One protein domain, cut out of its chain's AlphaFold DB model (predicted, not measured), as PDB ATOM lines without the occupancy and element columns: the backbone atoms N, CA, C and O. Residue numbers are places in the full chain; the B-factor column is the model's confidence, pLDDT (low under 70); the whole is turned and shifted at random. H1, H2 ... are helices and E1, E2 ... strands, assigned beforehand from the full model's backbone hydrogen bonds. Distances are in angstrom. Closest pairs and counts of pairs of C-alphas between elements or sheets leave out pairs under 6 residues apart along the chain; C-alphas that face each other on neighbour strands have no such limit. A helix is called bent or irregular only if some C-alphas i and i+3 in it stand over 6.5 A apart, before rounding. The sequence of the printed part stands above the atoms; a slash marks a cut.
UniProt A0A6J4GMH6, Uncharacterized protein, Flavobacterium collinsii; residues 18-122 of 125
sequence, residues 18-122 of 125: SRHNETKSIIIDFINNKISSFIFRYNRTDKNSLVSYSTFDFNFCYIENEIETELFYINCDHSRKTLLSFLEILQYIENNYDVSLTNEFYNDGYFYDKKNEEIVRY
ATOM      1  N   SER A  18     211.021  99.180   6.570       66.06
ATOM      2  CA  SER A  18     210.866  97.905   5.857       66.06
ATOM      3  C   SER A  18     210.999  96.670   6.756       66.06
ATOM      4  O   SER A  18     210.467  95.620   6.398       66.06
ATOM      5  N   ARG A  19     211.646  96.784   7.925       72.44
ATOM      6  CA  ARG A  19     211.830  95.680   8.883       72.44
ATOM      7  C   ARG A  19     210.863  95.718  10.071       72.44
ATOM      8  O   ARG A  19     211.067  94.986  11.036       72.44
ATOM      9  N   HIS A  20     209.793  96.519  10.019       77.94
ATOM     10  CA  HIS A  20     208.816  96.650  11.115       77.94
ATOM     11  C   HIS A  20     208.258  95.300  11.596       77.94
ATOM     12  O   HIS A  20     208.332  94.976  12.780       77.94
ATOM     13  N   ASN A  21     207.746  94.478  10.672       81.44
ATOM     14  CA  ASN A  21     207.161  93.180  11.022       81.44
ATOM     15  C   ASN A  21     208.203  92.208  11.586       81.44
ATOM     16  O   ASN A  21     207.910  91.478  12.523       81.44
ATOM     17  N   GLU A  22     209.418  92.218  11.039       82.31
ATOM     18  CA  GLU A  22     210.515  91.384  11.531       82.31
ATOM     19  C   GLU A  22     210.924  91.788  12.951       82.31
ATOM     20  O   GLU A  22     211.042  90.939  13.825       82.31
ATOM     21  N   THR A  23     211.044  93.091  13.203       80.38
ATOM     22  CA  THR A  23     211.371  93.644  14.526       80.38
ATOM     23  C   THR A  23     210.324  93.247  15.556       80.38
ATOM     24  O   THR A  23     210.657  92.778  16.642       80.38
ATOM     25  N   LYS A  24     209.043  93.378  15.195       86.44
ATOM     26  CA  LYS A  24     207.931  92.941  16.035       86.44
ATOM     27  C   LYS A  24     208.034  91.451  16.365       86.44
ATOM     28  O   LYS A  24     207.906  91.093  17.533       86.44
ATOM     29  N   SER A  25     208.285  90.601  15.368       87.19
ATOM     30  CA  SER A  25     208.457  89.160  15.580       87.19
ATOM     31  C   SER A  25     209.637  88.849  16.500       87.19
ATOM     32  O   SER A  25     209.464  88.082  17.438       87.19
ATOM     33  N   ILE A  26     210.791  89.502  16.306       85.56
ATOM     34  CA  ILE A  26     211.971  89.331  17.166       85.56
ATOM     35  C   ILE A  26     211.609  89.627  18.624       85.56
ATOM     36  O   ILE A  26     211.831  88.784  19.485       85.56
ATOM     37  N   ILE A  27     211.010  90.785  18.921       87.12
ATOM     38  CA  ILE A  27     210.655  91.143  20.306       87.12
ATOM     39  C   ILE A  27     209.694  90.108  20.907       87.12
ATOM     40  O   ILE A  27     209.896  89.668  22.038       87.12
ATOM     41  N   ILE A  28     208.683  89.675  20.147       90.25
ATOM     42  CA  ILE A  28     207.737  88.639  20.585       90.25
ATOM     43  C   ILE A  28     208.460  87.322  20.892       90.25
ATOM     44  O   ILE A  28     208.140  86.676  21.890       90.25
ATOM     45  N   ASP A  29     209.452  86.934  20.094       89.69
ATOM     46  CA  ASP A  29     210.246  85.734  20.349       89.69
ATOM     47  C   ASP A  29     211.035  85.847  21.661       89.69
ATOM     48  O   ASP A  29     211.044  84.894  22.442       89.69
ATOM     49  N   PHE A  30     211.626  87.005  21.978       87.50
ATOM     50  CA  PHE A  30     212.274  87.224  23.282       87.50
ATOM     51  C   PHE A  30     211.277  87.104  24.444       87.50
ATOM     52  O   PHE A  30     211.566  86.430  25.436       87.50
ATOM     53  N   ILE A  31     210.075  87.670  24.300       90.12
ATOM     54  CA  ILE A  31     209.006  87.555  25.306       90.12
ATOM     55  C   ILE A  31     208.594  86.092  25.507       90.12
ATOM     56  O   ILE A  31     208.498  85.606  26.637       90.12
ATOM     57  N   ASN A  32     208.404  85.350  24.415       90.00
ATOM     58  CA  ASN A  32     208.079  83.926  24.458       90.00
ATOM     59  C   ASN A  32     209.187  83.102  25.138       90.00
ATOM     60  O   ASN A  32     208.890  82.123  25.829       90.00
ATOM     61  N   ASN A  33     210.442  83.544  25.023       86.56
ATOM     62  CA  ASN A  33     211.601  82.999  25.733       86.56
ATOM     63  C   ASN A  33     211.771  83.532  27.171       86.56
ATOM     64  O   ASN A  33     212.829  83.357  27.765       86.56
ATOM     65  N   LYS A  34     210.710  84.089  27.773       87.50
ATOM     66  CA  LYS A  34     210.636  84.517  29.185       87.50
ATOM     67  C   LYS A  34     211.403  85.789  29.537       87.50
ATOM     68  O   LYS A  34     211.503  86.117  30.720       87.50
ATOM     69  N   ILE A  35     211.846  86.556  28.546       87.94
ATOM     70  CA  ILE A  35     212.293  87.925  28.794       87.94
ATOM     71  C   ILE A  35     211.075  88.794  29.100       87.94
ATOM     72  O   ILE A  35     210.143  88.892  28.307       87.94
ATOM     73  N   SER A  36     211.089  89.428  30.268       87.81
ATOM     74  CA  SER A  36     209.965  90.225  30.778       87.81
ATOM     75  C   SER A  36     210.308  91.695  30.980       87.81
ATOM     76  O   SER A  36     209.441  92.464  31.378       87.81
ATOM     77  N   SER A  37     211.548  92.105  30.713       90.38
ATOM     78  CA  SER A  37     211.989  93.479  30.923       90.38
ATOM     79  C   SER A  37     212.803  93.980  29.742       90.38
ATOM     80  O   SER A  37     213.802  93.371  29.358       90.38
ATOM     81  N   PHE A  38     212.385  95.119  29.202       90.56
ATOM     82  CA  PHE A  38     212.996  95.781  28.060       90.56
ATOM     83  C   PHE A  38     213.246  97.255  28.367       90.56
ATOM     84  O   PHE A  38     212.475  97.910  29.073       90.56
ATOM     85  N   ILE A  39     214.319  97.789  27.796       88.12
ATOM     86  CA  ILE A  39     214.661  99.205  27.863       88.12
ATOM     87  C   ILE A  39     214.795  99.722  26.437       88.12
ATOM     88  O   ILE A  39     215.584  99.213  25.647       88.12
ATOM     89  N   PHE A  40     214.041 100.767  26.129       85.38
ATOM     90  CA  PHE A  40     214.203 101.556  24.923       85.38
ATOM     91  C   PHE A  40     214.906 102.865  25.266       85.38
ATOM     92  O   PHE A  40     214.302 103.781  25.834       85.38
ATOM     93  N   ARG A  41     216.193 102.928  24.927       82.25
ATOM     94  CA  ARG A  41     217.039 104.105  25.103       82.25
ATOM     95  C   ARG A  41     217.152 104.891  23.827       82.25
ATOM     96  O   ARG A  41     217.046 104.344  22.731       82.25
ATOM     97  N   TYR A  42     217.462 106.164  23.990       77.88
ATOM     98  CA  TYR A  42     217.748 107.033  22.874       77.88
ATOM     99  C   TYR A  42     218.982 107.893  23.152       77.88
ATOM    100  O   TYR A  42     219.238 108.302  24.283       77.88
ATOM    101  N   ASN A  43     219.749 108.175  22.107       72.94
ATOM    102  CA  ASN A  43     220.895 109.061  22.133       72.94
ATOM    103  C   ASN A  43     220.752 110.105  21.025       72.94
ATOM    104  O   ASN A  43     220.667 109.784  19.843       72.94
ATOM    105  N   ARG A  44     220.741 111.381  21.408       69.62
ATOM    106  CA  ARG A  44     220.749 112.490  20.455       69.62
ATOM    107  C   ARG A  44     222.184 112.755  20.005       69.62
ATOM    108  O   ARG A  44     222.984 113.277  20.789       69.62
ATOM    109  N   THR A  45     222.491 112.423  18.756       64.75
ATOM    110  CA  THR A  45     223.845 112.540  18.198       64.75
ATOM    111  C   THR A  45     224.180 113.966  17.760       64.75
ATOM    112  O   THR A  45     225.320 114.391  17.945       64.75
ATOM    113  N   ASP A  46     223.193 114.764  17.332       62.75
ATOM    114  CA  ASP A  46     223.370 116.201  17.076       62.75
ATOM    115  C   ASP A  46     222.589 117.075  18.071       62.75
ATOM    116  O   ASP A  46     221.398 117.377  17.917       62.75
ATOM    117  N   LYS A  47     223.290 117.493  19.131       59.72
ATOM    118  CA  LYS A  47     222.759 118.363  20.195       59.72
ATOM    119  C   LYS A  47     222.699 119.845  19.807       59.72
ATOM    120  O   LYS A  47     222.037 120.608  20.510       59.72
ATOM    121  N   ASN A  48     223.362 120.243  18.720       56.12
ATOM    122  CA  ASN A  48     223.528 121.645  18.323       56.12
ATOM    123  C   ASN A  48     222.577 122.067  17.200       56.12
ATOM    124  O   ASN A  48     222.336 123.260  17.019       56.12
ATOM    125  N   SER A  49     222.010 121.110  16.469       56.16
ATOM    126  CA  SER A  49     220.970 121.386  15.485       56.16
ATOM    127  C   SER A  49     219.644 121.794  16.142       56.16
ATOM    128  O   SER A  49     219.324 121.367  17.258       56.16
ATOM    129  N   LEU A  50     218.845 122.618  15.454       54.16
ATOM    130  CA  LEU A  50     217.456 122.872  15.855       54.16
ATOM    131  C   LEU A  50     216.733 121.520  16.004       54.16
ATOM    132  O   LEU A  50     217.004 120.583  15.254       54.16
ATOM    133  N   VAL A  51     215.831 121.404  16.984       54.59
ATOM    134  CA  VAL A  51     215.184 120.130  17.381       54.59
ATOM    135  C   VAL A  51     214.617 119.355  16.178       54.59
ATOM    136  O   VAL A  51     214.762 118.139  16.111       54.59
ATOM    137  N   SER A  52     214.103 120.066  15.170       51.94
ATOM    138  CA  SER A  52     213.553 119.540  13.909       51.94
ATOM    139  C   SER A  52     214.544 118.791  12.996       51.94
ATOM    140  O   SER A  52     214.121 118.127  12.047       51.94
ATOM    141  N   TYR A  53     215.846 118.894  13.263       55.62
ATOM    142  CA  TYR A  53     216.939 118.293  12.488       55.62
ATOM    143  C   TYR A  53     217.858 117.414  13.343       55.62
ATOM    144  O   TYR A  53     218.916 116.998  12.880       55.62
ATOM    145  N   SER A  54     217.487 117.165  14.598       58.78
ATOM    146  CA  SER A  54     218.286 116.321  15.480       58.78
ATOM    147  C   SER A  54     218.240 114.872  15.010       58.78
ATOM    148  O   SER A  54     217.169 114.331  14.735       58.78
ATOM    149  N   THR A  55     219.410 114.256  14.926       64.00
ATOM    150  CA  THR A  55     219.579 112.825  14.692       64.00
ATOM    151  C   THR A  55     219.460 112.097  16.028       64.00
ATOM    152  O   THR A  55     220.026 112.522  17.045       64.00
ATOM    153  N   PHE A  56     218.644 111.046  16.037       70.25
ATOM    154  CA  PHE A  56     218.389 110.230  17.215       70.25
ATOM    155  C   PHE A  56     218.739 108.789  16.892       70.25
ATOM    156  O   PHE A  56     218.171 108.179  15.989       70.25
ATOM    157  N   ASP A  57     219.645 108.259  17.681       76.56
ATOM    158  CA  ASP A  57     219.977 106.854  17.694       76.56
ATOM    159  C   ASP A  57     219.189 106.200  18.810       76.56
ATOM    160  O   ASP A  57     218.994 106.811  19.864       76.56
ATOM    161  N   PHE A  58     218.747 104.968  18.616       78.12
ATOM    162  CA  PHE A  58     218.058 104.248  19.671       78.12
ATOM    163  C   PHE A  58     218.677 102.885  19.895       78.12
ATOM    164  O   PHE A  58     218.959 102.155  18.946       78.12
ATOM    165  N   ASN A  59     218.810 102.528  21.168       82.56
ATOM    166  CA  ASN A  59     219.275 101.219  21.585       82.56
ATOM    167  C   ASN A  59     218.114 100.547  22.296       82.56
ATOM    168  O   ASN A  59     217.561 101.079  23.262       82.56
ATOM    169  N   PHE A  60     217.734  99.382  21.799       85.19
ATOM    170  CA  PHE A  60     216.758  98.547  22.464       85.19
ATOM    171  C   PHE A  60     217.495  97.412  23.152       85.19
ATOM    172  O   PHE A  60     218.188  96.631  22.503       85.19
ATOM    173  N   CYS A  61     217.356  97.341  24.466       86.44
ATOM    174  CA  CYS A  61     218.002  96.355  25.314       86.44
ATOM    175  C   CYS A  61     216.944  95.494  25.999       86.44
ATOM    176  O   CYS A  61     215.830  95.948  26.266       86.44
ATOM    177  N   TYR A  62     217.314  94.269  26.351       87.38
ATOM    178  CA  TYR A  62     216.567  93.473  27.313       87.38
ATOM    179  C   TYR A  62     217.353  93.304  28.609       87.38
ATOM    180  O   TYR A  62     218.582  93.400  28.622       87.38
ATOM    181  N   ILE A  63     216.633  93.059  29.702       83.44
ATOM    182  CA  ILE A  63     217.217  92.738  31.002       83.44
ATOM    183  C   ILE A  63     216.858  91.299  31.340       83.44
ATOM    184  O   ILE A  63     215.682  90.941  31.419       83.44
ATOM    185  N   GLU A  64     217.877  90.489  31.585       83.06
ATOM    186  CA  GLU A  64     217.736  89.120  32.064       83.06
ATOM    187  C   GLU A  64     218.666  88.924  33.257       83.06
ATOM    188  O   GLU A  64     219.860  89.183  33.157       83.06
ATOM    189  N   ASN A  65     218.132  88.470  34.396       82.94
ATOM    190  CA  ASN A  65     218.920  88.253  35.617       82.94
ATOM    191  C   ASN A  65     219.785  89.471  36.000       82.94
ATOM    192  O   ASN A  65     220.960  89.318  36.319       82.94
ATOM    193  N   GLU A  66     219.208  90.676  35.918       82.56
ATOM    194  CA  GLU A  66     219.886  91.962  36.184       82.56
ATOM    195  C   GLU A  66     221.012  92.323  35.195       82.56
ATOM    196  O   GLU A  66     221.664  93.354  35.346       82.56
ATOM    197  N   ILE A  67     221.216  91.522  34.147       83.81
ATOM    198  CA  ILE A  67     222.170  91.798  33.078       83.81
ATOM    199  C   ILE A  67     221.429  92.453  31.925       83.81
ATOM    200  O   ILE A  67     220.497  91.892  31.348       83.81
ATOM    201  N   GLU A  68     221.881  93.647  31.569       87.12
ATOM    202  CA  GLU A  68     221.417  94.327  30.375       87.12
ATOM    203  C   GLU A  68     222.170  93.826  29.142       87.12
ATOM    204  O   GLU A  68     223.402  93.811  29.110       87.12
ATOM    205  N   THR A  69     221.420  93.445  28.112       84.94
ATOM    206  CA  THR A  69     221.963  93.037  26.817       84.94
ATOM    207  C   THR A  69     221.304  93.840  25.705       84.94
ATOM    208  O   THR A  69     220.078  93.892  25.605       84.94
ATOM    209  N   GLU A  70     222.122  94.459  24.854       83.44
ATOM    210  CA  GLU A  70     221.631  95.141  23.658       83.44
ATOM    211  C   GLU A  70     221.029  94.118  22.694       83.44
ATOM    212  O   GLU A  70     221.650  93.107  22.360       83.44
ATOM    213  N   LEU A  71     219.793  94.377  22.276       79.94
ATOM    214  CA  LEU A  71     219.087  93.549  21.317       79.94
ATOM    215  C   LEU A  71     219.337  94.048  19.895       79.94
ATOM    216  O   LEU A  71     219.734  93.275  19.024       79.94
ATOM    217  N   PHE A  72     219.096  95.338  19.667       77.81
ATOM    218  CA  PHE A  72     219.382  95.993  18.400       77.81
ATOM    219  C   PHE A  72     219.506  97.506  18.543       77.81
ATOM    220  O   PHE A  72     218.993  98.127  19.478       77.81
ATOM    221  N   TYR A  73     220.137  98.083  17.528       77.69
ATOM    222  CA  TYR A  73     220.277  99.510  17.318       77.69
ATOM    223  C   TYR A  73     219.390  99.970  16.157       77.69
ATOM    224  O   TYR A  73     219.271  99.281  15.137       77.69
ATOM    225  N   ILE A  74     218.769 101.134  16.328       73.75
ATOM    226  CA  ILE A  74     217.966 101.829  15.328       73.75
ATOM    227  C   ILE A  74     218.655 103.157  15.036       73.75
ATOM    228  O   ILE A  74     218.620 104.075  15.858       73.75
ATOM    229  N   ASN A  75     219.201 103.283  13.830       71.44
ATOM    230  CA  ASN A  75     219.625 104.576  13.318       71.44
ATOM    231  C   ASN A  75     218.396 105.324  12.774       71.44
ATOM    232  O   ASN A  75     217.724 104.842  11.852       71.44
ATOM    233  N   CYS A  76     218.073 106.495  13.333       66.19
ATOM    234  CA  CYS A  76     217.050 107.379  12.766       66.19
ATOM    235  C   CYS A  76     217.641 108.602  12.061       66.19
ATOM    236  O   CYS A  76     216.999 109.658  12.075       66.19
ATOM    237  N   ASP A  77     218.790 108.472  11.396       58.94
ATOM    238  CA  ASP A  77     219.293 109.450  10.432       58.94
ATOM    239  C   ASP A  77     218.197 109.702   9.386       58.94
ATOM    240  O   ASP A  77     217.951 108.944   8.448       58.94
ATOM    241  N   HIS A  78     217.449 110.777   9.620       53.31
ATOM    242  CA  HIS A  78     216.403 111.324   8.765       53.31
ATOM    243  C   HIS A  78     215.128 110.476   8.530       53.31
ATOM    244  O   HIS A  78     214.249 110.926   7.791       53.31
ATOM    245  N   SER A  79     214.928 109.315   9.175       61.25
ATOM    246  CA  SER A  79     213.715 108.488   8.970       61.25
ATOM    247  C   SER A  79     212.680 108.602  10.101       61.25
ATOM    248  O   SER A  79     212.575 107.755  10.985       61.25
ATOM    249  N   ARG A  80     211.809 109.616  10.029       68.75
ATOM    250  CA  ARG A  80     210.652 109.789  10.945       68.75
ATOM    251  C   ARG A  80     209.701 108.585  10.967       68.75
ATOM    252  O   ARG A  80     209.149 108.240  12.008       68.75
ATOM    253  N   LYS A  81     209.539 107.920   9.818       72.19
ATOM    254  CA  LYS A  81     208.690 106.726   9.668       72.19
ATOM    255  C   LYS A  81     209.231 105.534  10.449       72.19
ATOM    256  O   LYS A  81     208.445 104.766  10.983       72.19
ATOM    257  N   THR A  82     210.555 105.400  10.527       74.44
ATOM    258  CA  THR A  82     211.224 104.369  11.327       74.44
ATOM    259  C   THR A  82     210.859 104.497  12.802       74.44
ATOM    260  O   THR A  82     210.433 103.510  13.395       74.44
ATOM    261  N   LEU A  83     210.983 105.700  13.372       75.31
ATOM    262  CA  LEU A  83     210.696 105.918  14.786       75.31
ATOM    263  C   LEU A  83     209.222 105.670  15.103       75.31
ATOM    264  O   LEU A  83     208.929 104.911  16.019       75.31
ATOM    265  N   LEU A  84     208.297 106.267  14.341       75.06
ATOM    266  CA  LEU A  84     206.859 106.072  14.560       75.06
ATOM    267  C   LEU A  84     206.496 104.586  14.534       75.06
ATOM    268  O   LEU A  84     205.837 104.079  15.434       75.06
ATOM    269  N   SER A  85     206.988 103.891  13.518       78.75
ATOM    270  CA  SER A  85     206.793 102.462  13.342       78.75
ATOM    271  C   SER A  85     207.321 101.660  14.530       78.75
ATOM    272  O   SER A  85     206.658 100.727  14.970       78.75
ATOM    273  N   PHE A  86     208.466 102.034  15.102       80.75
ATOM    274  CA  PHE A  86     208.975 101.377  16.300       80.75
ATOM    275  C   PHE A  86     208.147 101.700  17.551       80.75
ATOM    276  O   PHE A  86     207.810 100.795  18.309       80.75
ATOM    277  N   LEU A  87     207.733 102.958  17.738       80.44
ATOM    278  CA  LEU A  87     206.845 103.358  18.837       80.44
ATOM    279  C   LEU A  87     205.497 102.618  18.784       80.44
ATOM    280  O   LEU A  87     204.976 102.229  19.826       80.44
ATOM    281  N   GLU A  88     204.958 102.366  17.589       82.75
ATOM    282  CA  GLU A  88     203.756 101.545  17.393       82.75
ATOM    283  C   GLU A  88     203.981 100.079  17.803       82.75
ATOM    284  O   GLU A  88     203.085  99.465  18.386       82.75
ATOM    285  N   ILE A  89     205.175  99.515  17.561       85.94
ATOM    286  CA  ILE A  89     205.534  98.180  18.073       85.94
ATOM    287  C   ILE A  89     205.555  98.202  19.599       85.94
ATOM    288  O   ILE A  89     204.925  97.345  20.211       85.94
ATOM    289  N   LEU A  90     206.237  99.173  20.211       85.62
ATOM    290  CA  LEU A  90     206.329  99.281  21.669       85.62
ATOM    291  C   LEU A  90     204.941  99.376  22.311       85.62
ATOM    292  O   LEU A  90     204.632  98.596  23.207       85.62
ATOM    293  N   GLN A  91     204.071 100.236  21.774       85.69
ATOM    294  CA  GLN A  91     202.690 100.363  22.235       85.69
ATOM    295  C   GLN A  91     201.898  99.061  22.052       85.69
ATOM    296  O   GLN A  91     201.090  98.692  22.905       85.69
ATOM    297  N   TYR A  92     202.092  98.346  20.939       89.44
ATOM    298  CA  TYR A  92     201.482  97.030  20.758       89.44
ATOM    299  C   TYR A  92     201.968  96.042  21.826       89.44
ATOM    300  O   TYR A  92     201.148  95.311  22.377       89.44
ATOM    301  N   ILE A  93     203.266  96.023  22.133       89.00
ATOM    302  CA  ILE A  93     203.840  95.120  23.132       89.00
ATOM    303  C   ILE A  93     203.290  95.427  24.531       89.00
ATOM    304  O   ILE A  93     202.754  94.518  25.158       89.00
ATOM    305  N   GLU A  94     203.314  96.689  24.970       87.94
ATOM    306  CA  GLU A  94     202.769  97.114  26.273       87.94
ATOM    307  C   GLU A  94     201.289  96.752  26.452       87.94
ATOM    308  O   GLU A  94     200.859  96.379  27.540       87.94
ATOM    309  N   ASN A  95     200.491  96.842  25.382       89.50
ATOM    310  CA  ASN A  95     199.057  96.561  25.448       89.50
ATOM    311  C   ASN A  95     198.705  95.066  25.417       89.50
ATOM    312  O   ASN A  95     197.583  94.708  25.773       89.50
ATOM    313  N   ASN A  96     199.598  94.203  24.920       94.00
ATOM    314  CA  ASN A  96     199.275  92.796  24.635       94.00
ATOM    315  C   ASN A  96     200.122  91.791  25.421       94.00
ATOM    316  O   ASN A  96     199.785  90.606  25.429       94.00
ATOM    317  N   TYR A  97     201.201  92.228  26.069       92.81
ATOM    318  CA  TYR A  97     202.108  91.362  26.812       92.81
ATOM    319  C   TYR A  97     202.386  91.945  28.193       92.81
ATOM    320  O   TYR A  97     202.552  93.150  28.351       92.81
ATOM    321  N   ASP A  98     202.466  91.064  29.188       90.94
ATOM    322  CA  ASP A  98     202.858  91.428  30.548       90.94
ATOM    323  C   ASP A  98     204.386  91.545  30.621       90.94
ATOM    324  O   ASP A  98     205.097  90.581  30.918       90.94
ATOM    325  N   VAL A  99     204.890  92.713  30.223       90.06
ATOM    326  CA  VAL A  99     206.315  93.046  30.220       90.06
ATOM    327  C   VAL A  99     206.539  94.429  30.815       90.06
ATOM    328  O   VAL A  99     205.756  95.354  30.618       90.06
ATOM    329  N   SER A 100     207.659  94.589  31.508       89.75
ATOM    330  CA  SER A 100     208.177  95.888  31.910       89.75
ATOM    331  C   SER A 100     208.881  96.532  30.717       89.75
ATOM    332  O   SER A 100     209.908  96.029  30.257       89.75
ATOM    333  N   LEU A 101     208.347  97.647  30.218       88.38
ATOM    334  CA  LEU A 101     208.999  98.463  29.198       88.38
ATOM    335  C   LEU A 101     209.395  99.818  29.788       88.38
ATOM    336  O   LEU A 101     208.550 100.611  30.196       88.38
ATOM    337  N   THR A 102     210.693 100.114  29.794       85.56
ATOM    338  CA  THR A 102     211.196 101.454  30.115       85.56
ATOM    339  C   THR A 102     211.442 102.222  28.825       85.56
ATOM    340  O   THR A 102     212.348 101.880  28.070       85.56
ATOM    341  N   ASN A 103     210.655 103.267  28.570       78.69
ATOM    342  CA  ASN A 103     210.814 104.133  27.402       78.69
ATOM    343  C   ASN A 103     211.465 105.467  27.799       78.69
ATOM    344  O   ASN A 103     210.790 106.414  28.208       78.69
ATOM    345  N   GLU A 104     212.791 105.549  27.682       78.12
ATOM    346  CA  GLU A 104     213.549 106.744  28.074       78.12
ATOM    347  C   GLU A 104     213.302 107.939  27.135       78.12
ATOM    348  O   GLU A 104     213.469 109.087  27.544       78.12
ATOM    349  N   PHE A 105     212.840 107.694  25.904       72.19
ATOM    350  CA  PHE A 105     212.528 108.747  24.934       72.19
ATOM    351  C   PHE A 105     211.364 109.640  25.382       72.19
ATOM    352  O   PHE A 105     211.472 110.866  25.315       72.19
ATOM    353  N   TYR A 106     210.283 109.056  25.912       63.38
ATOM    354  CA  TYR A 106     209.183 109.845  26.484       63.38
ATOM    355  C   TYR A 106     209.584 110.557  27.782       63.38
ATOM    356  O   TYR A 106     209.115 111.667  28.050       63.38
ATOM    357  N   ASN A 107     210.462 109.942  28.578       64.75
ATOM    358  CA  ASN A 107     210.857 110.467  29.885       64.75
ATOM    359  C   ASN A 107     211.701 111.744  29.802       64.75
ATOM    360  O   ASN A 107     211.631 112.565  30.712       64.75
ATOM    361  N   ASP A 108     212.443 111.965  28.713       66.69
ATOM    362  CA  ASP A 108     213.225 113.200  28.531       66.69
ATOM    363  C   ASP A 108     212.405 114.359  27.927       66.69
ATOM    364  O   ASP A 108     212.928 115.357  27.421       66.69
ATOM    365  N   GLY A 109     211.076 114.233  27.975       65.62
ATOM    366  CA  GLY A 109     210.164 115.271  27.532       65.62
ATOM    367  C   GLY A 109     210.160 115.447  26.018       65.62
ATOM    368  O   GLY A 109     209.936 116.562  25.559       65.62
ATOM    369  N   TYR A 110     210.375 114.389  25.241       70.00
ATOM    370  CA  TYR A 110     210.133 114.389  23.799       70.00
ATOM    371  C   TYR A 110     208.906 113.543  23.463       70.00
ATOM    372  O   TYR A 110     208.558 112.592  24.161       70.00
ATOM    373  N   PHE A 111     208.220 113.909  22.389       70.00
ATOM    374  CA  PHE A 111     207.143 113.117  21.817       70.00
ATOM    375  C   PHE A 111     207.177 113.222  20.295       70.00
ATOM    376  O   PHE A 111     207.768 114.139  19.723       70.00
ATOM    377  N   TYR A 112     206.530 112.270  19.632       69.81
ATOM    378  CA  TYR A 112     206.306 112.348  18.197       69.81
ATOM    379  C   TYR A 112     205.010 113.120  17.912       69.81
ATOM    380  O   TYR A 112     203.914 112.644  18.223       69.81
ATOM    381  N   ASP A 113     205.118 114.311  17.322       67.88
ATOM    382  CA  ASP A 113     203.978 115.061  16.805       67.88
ATOM    383  C   ASP A 113     203.520 114.436  15.486       67.88
ATOM    384  O   ASP A 113     204.045 114.718  14.407       67.88
ATOM    385  N   LYS A 114     202.486 113.595  15.574       65.12
ATOM    386  CA  LYS A 114     201.896 112.911  14.419       65.12
ATOM    387  C   LYS A 114     201.351 113.868  13.356       65.12
ATOM    388  O   LYS A 114     201.281 113.484  12.195       65.12
ATOM    389  N   LYS A 115     200.940 115.086  13.724       70.19
ATOM    390  CA  LYS A 115     200.363 116.053  12.779       70.19
ATOM    391  C   LYS A 115     201.440 116.663  11.886       70.19
ATOM    392  O   LYS A 115     201.214 116.821  10.690       70.19
ATOM    393  N   ASN A 116     202.570 117.024  12.484       65.12
ATOM    394  CA  ASN A 116     203.689 117.664  11.793       65.12
ATOM    395  C   ASN A 116     204.784 116.658  11.381       65.12
ATOM    396  O   ASN A 116     205.770 117.032  10.752       65.12
ATOM    397  N   GLU A 117     204.583 115.380  11.710       64.44
ATOM    398  CA  GLU A 117     205.498 114.261  11.479       64.44
ATOM    399  C   GLU A 117     206.909 114.496  12.044       64.44
ATOM    400  O   GLU A 117     207.902 114.060  11.465       64.44
ATOM    401  N   GLU A 118     207.027 115.163  13.190       62.94
ATOM    402  CA  GLU A 118     208.313 115.544  13.781       62.94
ATOM    403  C   GLU A 118     208.447 115.126  15.246       62.94
ATOM    404  O   GLU A 118     207.468 114.885  15.947       62.94
ATOM    405  N   ILE A 119     209.691 115.014  15.712       68.25
ATOM    406  CA  ILE A 119     209.991 114.825  17.130       68.25
ATOM    407  C   ILE A 119     210.040 116.206  17.765       68.25
ATOM    408  O   ILE A 119     210.862 117.041  17.386       68.25
ATOM    409  N   VAL A 120     209.175 116.433  18.742       65.81
ATOM    410  CA  VAL A 120     209.029 117.719  19.414       65.81
ATOM    411  C   VAL A 120     209.354 117.535  20.885       65.81
ATOM    412  O   VAL A 120     208.979 116.544  21.509       65.81
ATOM    413  N   ARG A 121     210.065 118.504  21.457       67.00
ATOM    414  CA  ARG A 121     210.233 118.586  22.906       67.00
ATOM    415  C   ARG A 121     208.969 119.187  23.512       67.00
ATOM    416  O   ARG A 121     208.476 120.190  22.999       67.00
ATOM    417  N   TYR A 122     208.500 118.666  24.638       65.25
ATOM    418  CA  TYR A 122     207.676 119.415  25.578       65.25
ATOM    419  C   TYR A 122     208.462 120.667  25.989       65.25
ATOM    420  O   TYR A 122     209.269 120.658  26.918       65.25
TER     421      TYR A 122
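Overview. This is residues 18 to 122 of the 125 residues of an uncharacterized protein of Flavobacterium collinsii (UniProt A0A6J4GMH6). A twisted sheet of four strands has two helices, H1 and H2, side by side over one face, running along the strands, with the other face bare. A small hairpin, E5 and E6, packs on the first part of H2 at one end of the sheet, the same end where the long loop of residues 45 to 55 lies. The printed part has 105 residues with three named helices and six named strands, in the order H1 E1 E2 E3 H2 E4 H3 E5 E6; the large sheet is mixed, in the order E3 E2 E1 E4, and E5 and E6 are antiparallel. The class is mixed, helices and strands. The whole is compact, with a radius of gyration of the C-alphas of 13.9 A, and elongated, spanning 41 by 25 by 23 A.

Along the chain. In the large sheet, E1 is residues 37 to 44, 23.4 A long, E2 residues 56 to 64, 25.8 A, E3 residues 67 to 75, 23.7 A, and E4 residues 100 to 103. H2 is residues 80 to 96, 24.6 A long. H1 is residues 18 to 32, 23.4 A long, and begins at C-alpha 18 (210.866, 97.905, 5.857); it is irregular, with C-alphas 18 and 21 7.9 A apart. H3 is residues 104 to 107, E5 residues 110 to 113, and E6 residues 118 to 121, ending at C-alpha 121 (210.233, 118.586, 22.906).

Arrangement. E1, E2 and E3 form a meander, each strand the antiparallel neighbour of the one before, with N 41 and O 59 at 2.8 A and N 60 and O 72 at 2.9 A. E4 is parallel to E1, with N 40 and O 102 at 2.8 A. E3, H2 and E4 make a split strand-helix-strand unit, two strands running the same way with E2 and E1 between them, and its crossover is right-handed. H1 and H2 on the same face make two layers with the sheet. H2, at a height of 10.2 A over the sheet, lies over E2, E1 and, only just, with 3 C-alphas, E4. H1 and H2 touch, closest at the C-alphas of Lys 24 and Ile 89, 6.1 A, at a shallow tilt of 27 degrees, the same way. H3 only grazes the sheet with residues 104 to 106. In the hairpin E5 and E6, N 111 and O 120 are 2.9 A apart; the closest C-alphas of H2 and E6, those of Arg 80 and Glu 118, are 6.8 A apart. H1 and E5 are apart. In H2 every O i to N i+4 pair is within hydrogen-bond range, in H1 10 of 11; H3 is too short for such a pair.

Size, cuts and confidence. The C-alphas farthest apart, those of Asn 33 and Leu 50, are 41.5 A apart. The printed part has no cut. The link from E1 to E2 is long, with 11 residues; the other links are tight. The mean pLDDT of the printed part is 76.7, and 32 residues are under 70, among them 44 to 55 and 116 to 122.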